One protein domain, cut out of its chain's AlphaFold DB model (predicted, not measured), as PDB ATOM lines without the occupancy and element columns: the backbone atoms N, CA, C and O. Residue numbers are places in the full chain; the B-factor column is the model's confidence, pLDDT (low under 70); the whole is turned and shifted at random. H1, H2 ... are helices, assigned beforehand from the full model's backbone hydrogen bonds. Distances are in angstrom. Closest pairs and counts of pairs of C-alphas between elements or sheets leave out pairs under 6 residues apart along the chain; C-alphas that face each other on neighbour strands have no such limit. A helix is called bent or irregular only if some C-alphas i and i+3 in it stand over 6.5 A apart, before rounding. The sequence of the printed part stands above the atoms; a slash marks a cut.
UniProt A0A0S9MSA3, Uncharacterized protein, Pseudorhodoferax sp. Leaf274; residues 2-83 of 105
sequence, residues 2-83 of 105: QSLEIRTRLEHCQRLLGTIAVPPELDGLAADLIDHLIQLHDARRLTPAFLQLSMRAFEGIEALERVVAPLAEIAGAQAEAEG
ATOM      1  N   GLN A   2       4.146  -5.168  46.994       66.00
ATOM      2  CA  GLN A   2       3.705  -6.280  46.127       66.00
ATOM      3  C   GLN A   2       4.661  -6.637  44.967       66.00
ATOM      4  O   GLN A   2       4.879  -7.808  44.698       66.00
ATOM      5  N   SER A   3       5.309  -5.654  44.332       70.31
ATOM      6  CA  SER A   3       6.253  -5.917  43.227       70.31
ATOM      7  C   SER A   3       7.518  -6.683  43.666       70.31
ATOM      8  O   SER A   3       8.013  -7.536  42.940       70.31
ATOM      9  N   LEU A   4       8.020  -6.470  44.888       76.25
ATOM     10  CA  LEU A   4       9.169  -7.245  45.384       76.25
ATOM     11  C   LEU A   4       8.774  -8.701  45.684       76.25
ATOM     12  O   LEU A   4       9.549  -9.625  45.442       76.25
ATOM     13  N   GLU A   5       7.555  -8.901  46.187       83.06
ATOM     14  CA  GLU A   5       7.014 -10.224  46.504       83.06
ATOM     15  C   GLU A   5       6.797 -11.063  45.237       83.06
ATOM     16  O   GLU A   5       7.205 -12.222  45.194       83.06
ATOM     17  N   ILE A   6       6.251 -10.457  44.175       81.44
ATOM     18  CA  ILE A   6       6.075 -11.114  42.871       81.44
ATOM     19  C   ILE A   6       7.431 -11.513  42.283       81.44
ATOM     20  O   ILE A   6       7.608 -12.667  41.897       81.44
ATOM     21  N   ARG A   7       8.416 -10.605  42.286       84.50
ATOM     22  CA  ARG A   7       9.776 -10.917  41.822       84.50
ATOM     23  C   ARG A   7      10.387 -12.093  42.586       84.50
ATOM     24  O   ARG A   7      10.854 -13.042  41.965       84.50
ATOM     25  N   THR A   8      10.302 -12.071  43.917       87.19
ATOM     26  CA  THR A   8      10.844 -13.141  44.776       87.19
ATOM     27  C   THR A   8      10.205 -14.498  44.461       87.19
ATOM     28  O   THR A   8      10.887 -15.526  44.463       87.19
ATOM     29  N   ARG A   9       8.897 -14.519  44.168       85.75
ATOM     30  CA  ARG A   9       8.180 -15.737  43.767       85.75
ATOM     31  C   ARG A   9       8.592 -16.218  42.373       85.75
ATOM     32  O   ARG A   9       8.808 -17.413  42.205       85.75
ATOM     33  N   LEU A  10       8.791 -15.324  41.404       86.69
ATOM     34  CA  LEU A  10       9.296 -15.693  40.072       86.69
ATOM     35  C   LEU A  10      10.722 -16.273  40.138       86.69
ATOM     36  O   LEU A  10      11.005 -17.301  39.527       86.69
ATOM     37  N   GLU A  11      11.600 -15.689  40.954       87.88
ATOM     38  CA  GLU A  11      12.951 -16.217  41.210       87.88
ATOM     39  C   GLU A  11      12.923 -17.565  41.951       87.88
ATOM     40  O   GLU A  11      13.855 -18.371  41.859       87.88
ATOM     41  N   HIS A  12      11.867 -17.832  42.721       87.31
ATOM     42  CA  HIS A  12      11.636 -19.150  43.304       87.31
ATOM     43  C   HIS A  12      11.226 -20.169  42.231       87.31
ATOM     44  O   HIS A  12      11.800 -21.256  42.202       87.31
ATOM     45  N   CYS A  13      10.330 -19.804  41.306       85.94
ATOM     46  CA  CYS A  13       9.963 -20.635  40.154       85.94
ATOM     47  C   CYS A  13      11.181 -20.990  39.287       85.94
ATOM     48  O   CYS A  13      11.351 -22.149  38.920       85.94
ATOM     49  N   GLN A  14      12.068 -20.023  39.027       85.56
ATOM     50  CA  GLN A  14      13.305 -20.249  38.272       85.56
ATOM     51  C   GLN A  14      14.220 -21.269  38.962       85.56
ATOM     52  O   GLN A  14      14.750 -22.178  38.325       85.56
ATOM     53  N   ARG A  15      14.381 -21.159  40.286       86.06
ATOM     54  CA  ARG A  15      15.165 -22.130  41.060       86.06
ATOM     55  C   ARG A  15      14.525 -23.511  41.068       86.06
ATOM     56  O   ARG A  15      15.242 -24.493  40.928       86.06
ATOM     57  N   LEU A  16      13.202 -23.589  41.217       85.06
ATOM     58  CA  LEU A  16      12.469 -24.854  41.163       85.06
ATOM     59  C   LEU A  16      12.657 -25.547  39.815       85.06
ATOM     60  O   LEU A  16      12.921 -26.747  39.801       85.06
ATOM     61  N   LEU A  17      12.600 -24.798  38.713       84.38
ATOM     62  CA  LEU A  17      12.836 -25.333  37.377       84.38
ATOM     63  C   LEU A  17      14.195 -26.042  37.286       84.38
ATOM     64  O   LEU A  17      14.247 -27.189  36.863       84.38
ATOM     65  N   GLY A  18      15.260 -25.432  37.817       80.75
ATOM     66  CA  GLY A  18      16.594 -26.045  37.858       80.75
ATOM     67  C   GLY A  18      16.727 -27.274  38.774       80.75
ATOM     68  O   GLY A  18      17.753 -27.949  38.743       80.75
ATOM     69  N   THR A  19      15.723 -27.574  39.605       83.25
ATOM     70  CA  THR A  19      15.689 -28.787  40.451       83.25
ATOM     71  C   THR A  19      14.845 -29.916  39.866       83.25
ATOM     72  O   THR A  19      14.884 -31.039  40.371       83.25
ATOM     73  N   ILE A  20      14.061 -29.628  38.831       81.81
ATOM     74  CA  ILE A  20      13.146 -30.574  38.205       81.81
ATOM     75  C   ILE A  20      13.845 -31.187  36.994       81.81
ATOM     76  O   ILE A  20      14.504 -30.502  36.222       81.81
ATOM     77  N   ALA A  21      13.680 -32.496  36.807       75.62
ATOM     78  CA  ALA A  21      14.108 -33.165  35.586       75.62
ATOM     79  C   ALA A  21      13.106 -32.858  34.460       75.62
ATOM     80  O   ALA A  21      12.193 -33.638  34.191       75.62
ATOM     81  N   VAL A  22      13.242 -31.681  33.853       75.44
ATOM     82  CA  VAL A  22      12.466 -31.264  32.683       75.44
ATOM     83  C   VAL A  22      13.037 -31.964  31.442       75.44
ATOM     84  O   VAL A  22      14.248 -32.204  31.379       75.44
ATOM     85  N   PRO A  23      12.211 -32.323  30.444       77.94
ATOM     86  CA  PRO A  23      12.725 -32.786  29.161       77.94
ATOM     87  C   PRO A  23      13.739 -31.777  28.598       77.94
ATOM     88  O   PRO A  23      13.454 -30.579  28.599       77.94
ATOM     89  N   PRO A  24      14.900 -32.218  28.085       76.12
ATOM     90  CA  PRO A  24      15.981 -31.314  27.671       76.12
ATOM     91  C   PRO A  24      15.573 -30.362  26.535       76.12
ATOM     92  O   PRO A  24      16.144 -29.289  26.381       76.12
ATOM     93  N   GLU A  25      14.563 -30.743  25.755       81.00
ATOM     94  CA  GLU A  25      13.965 -29.942  24.680       81.00
ATOM     95  C   GLU A  25      13.157 -28.749  25.219       81.00
ATOM     96  O   GLU A  25      12.988 -27.743  24.534       81.00
ATOM     97  N   LEU A  26      12.657 -28.869  26.450       78.38
ATOM     98  CA  LEU A  26      11.793 -27.900  27.115       78.38
ATOM     99  C   LEU A  26      12.511 -27.147  28.233       78.38
ATOM    100  O   LEU A  26      12.034 -26.094  28.633       78.38
ATOM    101  N   ASP A  27      13.646 -27.652  28.717       81.75
ATOM    102  CA  ASP A  27      14.438 -27.030  29.780       81.75
ATOM    103  C   ASP A  27      14.856 -25.596  29.414       81.75
ATOM    104  O   ASP A  27      14.551 -24.650  30.142       81.75
ATOM    105  N   GLY A  28      15.430 -25.414  28.218       84.81
ATOM    106  CA  GLY A  28      15.791 -24.089  27.704       84.81
ATOM    107  C   GLY A  28      14.575 -23.180  27.510       84.81
ATOM    108  O   GLY A  28      14.576 -22.041  27.964       84.81
ATOM    109  N   LEU A  29      13.498 -23.708  26.916       85.94
ATOM    110  CA  LEU A  29      12.265 -22.950  26.683       85.94
ATOM    111  C   LEU A  29      11.610 -22.493  27.994       85.94
ATOM    112  O   LEU A  29      11.142 -21.361  28.098       85.94
ATOM    113  N   ALA A  30      11.558 -23.371  28.994       85.06
ATOM    114  CA  ALA A  30      10.985 -23.064  30.291       85.06
ATOM    115  C   ALA A  30      11.845 -22.038  31.037       85.06
ATOM    116  O   ALA A  30      11.296 -21.110  31.632       85.06
ATOM    117  N   ALA A  31      13.174 -22.155  30.961       86.44
ATOM    118  CA  ALA A  31      14.089 -21.190  31.558       86.44
ATOM    119  C   ALA A  31      13.934 -19.805  30.915       86.44
ATOM    120  O   ALA A  31      13.750 -18.822  31.637       86.44
ATOM    121  N   ASP A  32      13.915 -19.742  29.580       89.50
ATOM    122  CA  ASP A  32      13.712 -18.507  28.818       89.50
ATOM    123  C   ASP A  32      12.358 -17.863  29.131       89.50
ATOM    124  O   ASP A  32      12.258 -16.647  29.290       89.50
ATOM    125  N   LEU A  33      11.300 -18.667  29.259       88.19
ATOM    126  CA  LEU A  33       9.969 -18.150  29.552       88.19
ATOM    127  C   LEU A  33       9.875 -17.577  30.974       88.19
ATOM    128  O   LEU A  33       9.312 -16.497  31.151       88.19
ATOM    129  N   ILE A  34      10.459 -18.236  31.981       87.88
ATOM    130  CA  ILE A  34      10.516 -17.692  33.348       87.88
ATOM    131  C   ILE A  34      11.371 -16.418  33.400       87.88
ATOM    132  O   ILE A  34      10.965 -15.443  34.038       87.88
ATOM    133  N   ASP A  35      12.510 -16.389  32.705       89.50
ATOM    134  CA  ASP A  35      13.347 -15.189  32.603       89.50
ATOM    135  C   ASP A  35      12.573 -14.029  31.959       89.50
ATOM    136  O   ASP A  35      12.542 -12.911  32.479       89.50
ATOM    137  N   HIS A  36      11.820 -14.317  30.895       89.62
ATOM    138  CA  HIS A  36      10.972 -13.331  30.242       89.62
ATOM    139  C   HIS A  36       9.870 -12.784  31.164       89.62
ATOM    140  O   HIS A  36       9.602 -11.580  31.155       89.62
ATOM    141  N   LEU A  37       9.256 -13.622  32.008       87.94
ATOM    142  CA  LEU A  37       8.279 -13.166  33.005       87.94
ATOM    143  C   LEU A  37       8.904 -12.213  34.033       87.94
ATOM    144  O   LEU A  37       8.274 -11.219  34.403       87.94
ATOM    145  N   ILE A  38      10.142 -12.476  34.460       87.94
ATOM    146  CA  ILE A  38      10.897 -11.587  35.356       87.94
ATOM    147  C   ILE A  38      11.172 -10.249  34.664       87.94
ATOM    148  O   ILE A  38      10.895  -9.197  35.241       87.94
ATOM    149  N   GLN A  39      11.629 -10.268  33.409       88.81
ATOM    150  CA  GLN A  39      11.860  -9.046  32.632       88.81
ATOM    151  C   GLN A  39      10.575  -8.219  32.460       88.81
ATOM    152  O   GLN A  39      10.585  -6.997  32.629       88.81
ATOM    153  N   LEU A  40       9.445  -8.867  32.159       87.62
ATOM    154  CA  LEU A  40       8.148  -8.198  32.048       87.62
ATOM    155  C   LEU A  40       7.699  -7.600  33.382       87.62
ATOM    156  O   LEU A  40       7.147  -6.495  33.402       87.62
ATOM    157  N   HIS A  41       7.938  -8.300  34.489       84.88
ATOM    158  CA  HIS A  41       7.646  -7.787  35.820       84.88
ATOM    159  C   HIS A  41       8.502  -6.556  36.143       84.88
ATOM    160  O   HIS A  41       7.968  -5.539  36.588       84.88
ATOM    161  N   ASP A  42       9.801  -6.612  35.859       85.75
ATOM    162  CA  ASP A  42      10.736  -5.507  36.082       85.75
ATOM    163  C   ASP A  42      10.389  -4.278  35.240       85.75
ATOM    164  O   ASP A  42      10.475  -3.143  35.711       85.75
ATOM    165  N   ALA A  43       9.892  -4.501  34.024       86.75
ATOM    166  CA  ALA A  43       9.343  -3.457  33.167       86.75
ATOM    167  C   ALA A  43       7.951  -2.956  33.610       86.75
ATOM    168  O   ALA A  43       7.403  -2.049  32.984       86.75
ATOM    169  N   ARG A  44       7.351  -3.543  34.659       81.50
ATOM    170  CA  ARG A  44       5.956  -3.340  35.103       81.50
ATOM    171  C   ARG A  44       4.915  -3.553  34.000       81.50
ATOM    172  O   ARG A  44       3.887  -2.883  33.964       81.50
ATOM    173  N   ARG A  45       5.196  -4.490  33.093       83.94
ATOM    174  CA  ARG A  45       4.327  -4.909  31.981       83.94
ATOM    175  C   ARG A  45       3.760  -6.315  32.161       83.94
ATOM    176  O   ARG A  45       3.055  -6.793  31.277       83.94
ATOM    177  N   LEU A  46       4.082  -6.981  33.269       82.62
ATOM    178  CA  LEU A  46       3.544  -8.297  33.582       82.62
ATOM    179  C   LEU A  46       2.054  -8.190  33.903       82.62
ATOM    180  O   LEU A  46       1.682  -7.614  34.925       82.62
ATOM    181  N   THR A  47       1.227  -8.764  33.031       81.88
ATOM    182  CA  THR A  47      -0.225  -8.819  33.198       81.88
ATOM    183  C   THR A  47      -0.681 -10.227  33.592       81.88
ATOM    184  O   THR A  47      -0.065 -11.217  33.172       81.88
ATOM    185  N   PRO A  48      -1.808 -10.351  34.319       79.94
ATOM    186  CA  PRO A  48      -2.403 -11.645  34.655       79.94
ATOM    187  C   PRO A  48      -2.669 -12.533  33.428       79.94
ATOM    188  O   PRO A  48      -2.435 -13.739  33.461       79.94
ATOM    189  N   ALA A  49      -3.108 -11.934  32.316       80.38
ATOM    190  CA  ALA A  49      -3.387 -12.652  31.073       80.38
ATOM    191  C   ALA A  49      -2.125 -13.275  30.455       80.38
ATOM    192  O   ALA A  49      -2.173 -14.388  29.934       80.38
ATOM    193  N   PHE A  50      -0.983 -12.582  30.530       82.94
ATOM    194  CA  PHE A  50       0.277 -13.113  30.015       82.94
ATOM    195  C   PHE A  50       0.803 -14.265  30.880       82.94
ATOM    196  O   PHE A  50       1.299 -15.257  30.344       82.94
ATOM    197  N   LEU A  51       0.634 -14.179  32.206       83.25
ATOM    198  CA  LEU A  51       0.926 -15.292  33.115       83.25
ATOM    199  C   LEU A  51       0.070 -16.520  32.788       83.25
ATOM    200  O   LEU A  51       0.604 -17.619  32.680       83.25
ATOM    201  N   GLN A  52      -1.234 -16.344  32.552       82.62
ATOM    202  CA  GLN A  52      -2.118 -17.443  32.144       82.62
ATOM    203  C   GLN A  52      -1.715 -18.074  30.811       82.62
ATOM    204  O   GLN A  52      -1.651 -19.298  30.708       82.62
ATOM    205  N   LEU A  53      -1.400 -17.255  29.805       85.31
ATOM    206  CA  LEU A  53      -0.917 -17.749  28.517       85.31
ATOM    207  C   LEU A  53       0.379 -18.554  28.674       85.31
ATOM    208  O   LEU A  53       0.533 -19.610  28.065       85.31
ATOM    209  N   SER A  54       1.282 -18.073  29.526       85.06
ATOM    210  CA  SER A  54       2.547 -18.742  29.828       85.06
ATOM    211  C   SER A  54       2.333 -20.089  30.520       85.06
ATOM    212  O   SER A  54       2.968 -21.070  30.156       85.06
ATOM    213  N   MET A  55       1.391 -20.173  31.467       85.19
ATOM    214  CA  MET A  55       1.038 -21.441  32.118       85.19
ATOM    215  C   MET A  55       0.451 -22.458  31.138       85.19
ATOM    216  O   MET A  55       0.767 -23.640  31.241       85.19
ATOM    217  N   ARG A  56      -0.336 -22.016  30.148       85.19
ATOM    218  CA  ARG A  56      -0.846 -22.909  29.094       85.19
ATOM    219  C   ARG A  56       0.257 -23.524  28.236       85.19
ATOM    220  O   ARG A  56       0.086 -24.633  27.747       85.19
ATOM    221  N   ALA A  57       1.395 -22.846  28.072       81.50
ATOM    222  CA  ALA A  57       2.549 -23.423  27.377       81.50
ATOM    223  C   ALA A  57       3.165 -24.614  28.137       81.50
ATOM    224  O   ALA A  57       3.873 -25.422  27.541       81.50
ATOM    225  N   PHE A  58       2.876 -24.732  29.435       79.94
ATOM    226  CA  PHE A  58       3.320 -25.826  30.296       79.94
ATOM    227  C   PHE A  58       2.216 -26.853  30.593       79.94
ATOM    228  O   PHE A  58       2.447 -27.814  31.329       79.94
ATOM    229  N   GLU A  59       1.019 -26.666  30.032       80.12
ATOM    230  CA  GLU A  59      -0.122 -27.553  30.244       80.12
ATOM    231  C   GLU A  59       0.161 -28.945  29.658       80.12
ATOM    232  O   GLU A  59       0.627 -29.087  28.529       80.12
ATOM    233  N   GLY A  60      -0.100 -29.990  30.448       77.00
ATOM    234  CA  GLY A  60       0.163 -31.380  30.063       77.00
ATOM    235  C   GLY A  60       1.584 -31.879  30.348       77.00
ATOM    236  O   GLY A  60       1.872 -33.041  30.069       77.00
ATOM    237  N   ILE A  61       2.463 -31.054  30.931       81.19
ATOM    238  CA  ILE A  61       3.807 -31.471  31.352       81.19
ATOM    239  C   ILE A  61       3.824 -31.662  32.874       81.19
ATOM    240  O   ILE A  61       4.039 -30.709  33.623       81.19
ATOM    241  N   GLU A  62       3.656 -32.905  33.337       80.25
ATOM    242  CA  GLU A  62       3.612 -33.258  34.774       80.25
ATOM    243  C   GLU A  62       4.836 -32.742  35.553       80.25
ATOM    244  O   GLU A  62       4.729 -32.270  36.685       80.25
ATOM    245  N   ALA A  63       6.019 -32.757  34.929       79.44
ATOM    246  CA  ALA A  63       7.244 -32.256  35.550       79.44
ATOM    247  C   ALA A  63       7.141 -30.768  35.950       79.44
ATOM    248  O   ALA A  63       7.691 -30.368  36.976       79.44
ATOM    249  N   LEU A  64       6.415 -29.953  35.178       80.44
ATOM    250  CA  LEU A  64       6.329 -28.503  35.367       80.44
ATOM    251  C   LEU A  64       5.175 -28.067  36.274       80.44
ATOM    252  O   LEU A  64       5.134 -26.899  36.657       80.44
ATOM    253  N   GLU A  65       4.288 -28.967  36.708       81.31
ATOM    254  CA  GLU A  65       3.150 -28.618  37.578       81.31
ATOM    255  C   GLU A  65       3.586 -27.899  38.864       81.31
ATOM    256  O   GLU A  65       2.948 -26.942  39.309       81.31
ATOM    257  N   ARG A  66       4.733 -28.301  39.428       78.38
ATOM    258  CA  ARG A  66       5.320 -27.672  40.626       78.38
ATOM    259  C   ARG A  66       5.769 -26.226  40.404       78.38
ATOM    260  O   ARG A  66       5.894 -25.483  41.373       78.38
ATOM    261  N   VAL A  67       6.020 -25.837  39.156       82.94
ATOM    262  CA  VAL A  67       6.362 -24.465  38.750       82.94
ATOM    263  C   VAL A  67       5.100 -23.692  38.358       82.94
ATOM    264  O   VAL A  67       4.992 -22.504  38.644       82.94
ATOM    265  N   VAL A  68       4.115 -24.362  37.756       81.69
ATOM    266  CA  VAL A  68       2.845 -23.753  37.331       81.69
ATOM    267  C   VAL A  68       1.989 -23.320  38.524       81.69
ATOM    268  O   VAL A  68       1.434 -22.224  38.499       81.69
ATOM    269  N   ALA A  69       1.914 -24.120  39.591       83.75
ATOM    270  CA  ALA A  69       1.117 -23.786  40.775       83.75
ATOM    271  C   ALA A  69       1.459 -22.406  41.392       83.75
ATOM    272  O   ALA A  69       0.555 -21.579  41.524       83.75
ATOM    273  N   PRO A  70       2.730 -22.081  41.704       82.50
ATOM    274  CA  PRO A  70       3.077 -20.751  42.206       82.50
ATOM    275  C   PRO A  70       2.872 -19.634  41.170       82.50
ATOM    276  O   PRO A  70       2.546 -18.511  41.554       82.50
ATOM    277  N   LEU A  71       3.003 -19.903  39.862       83.50
ATOM    278  CA  LEU A  71       2.661 -18.918  38.822       83.50
ATOM    279  C   LEU A  71       1.161 -18.589  38.815       83.50
ATOM    280  O   LEU A  71       0.794 -17.424  38.637       83.50
ATOM    281  N   ALA A  72       0.301 -19.580  39.057       82.56
ATOM    282  CA  ALA A  72      -1.144 -19.385  39.151       82.56
ATOM    283  C   ALA A  72      -1.519 -18.508  40.352       82.56
ATOM    284  O   ALA A  72      -2.364 -17.623  40.223       82.56
ATOM    285  N   GLU A  73      -0.847 -18.687  41.493       84.31
ATOM    286  CA  GLU A  73      -1.041 -17.825  42.666       84.31
ATOM    287  C   GLU A  73      -0.624 -16.374  42.396       84.31
ATOM    288  O   GLU A  73      -1.322 -15.446  42.805       84.31
ATOM    289  N   ILE A  74       0.483 -16.153  41.672       83.06
ATOM    290  CA  ILE A  74       0.896 -14.805  41.247       83.06
ATOM    291  C   ILE A  74      -0.171 -14.186  40.338       83.06
ATOM    292  O   ILE A  74      -0.560 -13.037  40.552       83.06
ATOM    293  N   ALA A  75      -0.665 -14.941  39.352       80.31
ATOM    294  CA  ALA A  75      -1.691 -14.469  38.427       80.31
ATOM    295  C   ALA A  75      -2.995 -14.104  39.155       80.31
ATOM    296  O   ALA A  75      -3.574 -13.057  38.870       80.31
ATOM    297  N   GLY A  76      -3.420 -14.928  40.119       76.62
ATOM    298  CA  GLY A  76      -4.582 -14.662  40.971       76.62
ATOM    299  C   GLY A  76      -4.409 -13.390  41.796       76.62
ATOM    300  O   GLY A  76      -5.228 -12.480  41.697       76.62
ATOM    301  N   ALA A  77      -3.292 -13.270  42.517       79.19
ATOM    302  CA  ALA A  77      -3.002 -12.094  43.334       79.19
ATOM    303  C   ALA A  77      -2.914 -10.800  42.502       79.19
ATOM    304  O   ALA A  77      -3.375  -9.747  42.946       79.19
ATOM    305  N   GLN A  78      -2.348 -10.862  41.288       73.38
ATOM    306  CA  GLN A  78      -2.330  -9.714  40.378       73.38
ATOM    307  C   GLN A  78      -3.727  -9.376  39.840       73.38
ATOM    308  O   GLN A  78      -4.079  -8.200  39.807       73.38
ATOM    309  N   ALA A  79      -4.539 -10.368  39.464       72.19
ATOM    310  CA  ALA A  79      -5.905 -10.131  38.991       72.19
ATOM    311  C   ALA A  79      -6.789  -9.493  40.077       72.19
ATOM    312  O   ALA A  79      -7.534  -8.553  39.794       72.19
ATOM    313  N   GLU A  80      -6.658  -9.943  41.329       71.19
ATOM    314  CA  GLU A  80      -7.341  -9.343  42.479       71.19
ATOM    315  C   GLU A  80      -6.879  -7.903  42.734       71.19
ATOM    316  O   GLU A  80      -7.708  -7.016  42.947       71.19
ATOM    317  N   ALA A  81      -5.567  -7.644  42.664       70.25
ATOM    318  CA  ALA A  81      -5.002  -6.306  42.843       70.25
ATOM    319  C   ALA A  81      -5.420  -5.323  41.733       70.25
ATOM    320  O   ALA A  81      -5.603  -4.136  42.002       70.25
ATOM    321  N   GLU A  82      -5.601  -5.804  40.501       65.69
ATOM    322  CA  GLU A  82      -6.084  -5.011  39.362       65.69
ATOM    323  C   GLU A  82      -7.619  -4.856  39.344       65.69
ATOM    324  O   GLU A  82      -8.163  -4.176  38.475       65.69
ATOM    325  N   GLY A  83      -8.345  -5.449  40.303       58.09
ATOM    326  CA  GLY A  83      -9.811  -5.391  40.369       58.09
ATOM    327  C   GLY A  83     -10.519  -6.231  39.299       58.09
ATOM    328  O   GLY A  83     -11.736  -6.117  39.122       58.09
TER     329      GLY A  83
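AT A GLANCE: This is residues 2 to 83 of the 105 residues of an uncharacterized protein of Pseudorhodoferax sp. Leaf274 (UniProt A0A0S9MSA3). Four nearly aligned helices, H1 to H4, stand at the corners of a four-sided bundle, each running the opposite way to the one before it. H1 and H2 make one helical hairpin, the shorter H3 and the long, kinked H4 make another, and the two are joined side by side mainly through H1 and H4; the side between H2 and H3 is less closed. The printed part has 82 residues with four named helices, in the order H1, H2, H3, H4, and no named strand; the class is all helix. The whole is compact, with a radius of gyration of the C-alphas of 12.0 A, and elongated, spanning 37 by 21 by 16 A.

HOW THE PARTS SIT: H1, residues 2 to 17, and H2, residues 24 to 42, form a helical hairpin. They touch and run opposite ways at a shallow tilt of 10 degrees, and their closest C-alphas, those of Gln 14 and Ile 34, are 6.2 A apart. H3, residues 48 to 56, is close to H2 but not clearly touching it; their closest C-alphas, those of Leu 33 and Ser 54, are 7.5 A apart. H3 and H2 run opposite ways at a shallow tilt of 4 degrees. H4, residues 62 to 81, touches H3 in a second helical hairpin, opposite ways at a shallow tilt of 12 degrees; the closest C-alphas, of Pro 48 and Ala 75, are 4.8 A apart. H4 also touches H1, opposite ways at a shallow tilt of 6 degrees, with the closest C-alphas, of Cys 13 and Val 67, 5.4 A apart. H2 and H4 are near each other, and H1 and H3 are apart. Every backbone O i to N i+4 pair is within hydrogen-bond range in H1 and H3, against 13 of 15 in H2 and 13 of 16 in H4.

IN THESE COORDINATES: H1 begins at C-alpha 2, (3.705, -6.280, 46.127), and measures 22.9 A from first to last C-alpha. H2 measures 27.6 A and is irregular, but only just: C-alphas 25 and 28 are 6.8 A apart. H3 measures 12.7 A, from C-alpha 48 at (-2.403, -11.645, 34.655). H4 measures 29.4 A and ends at C-alpha 81, (-5.002, -6.306, 42.843). It is irregular, with C-alphas 63 and 66 standing 7.1 A apart, and has a kink of 35 degrees near residue 69.

THE WHOLE: The two C-alphas farthest apart are those of Pro 24 and Gly 83, at 38.7 A. The printed part has no cut. The links from H2 to H3 and from H3 to H4 are tight, and the link from H1 to H2 is short. The mean pLDDT of the printed part is 81.7; residue 2 and residues 82 to 83 are under 70.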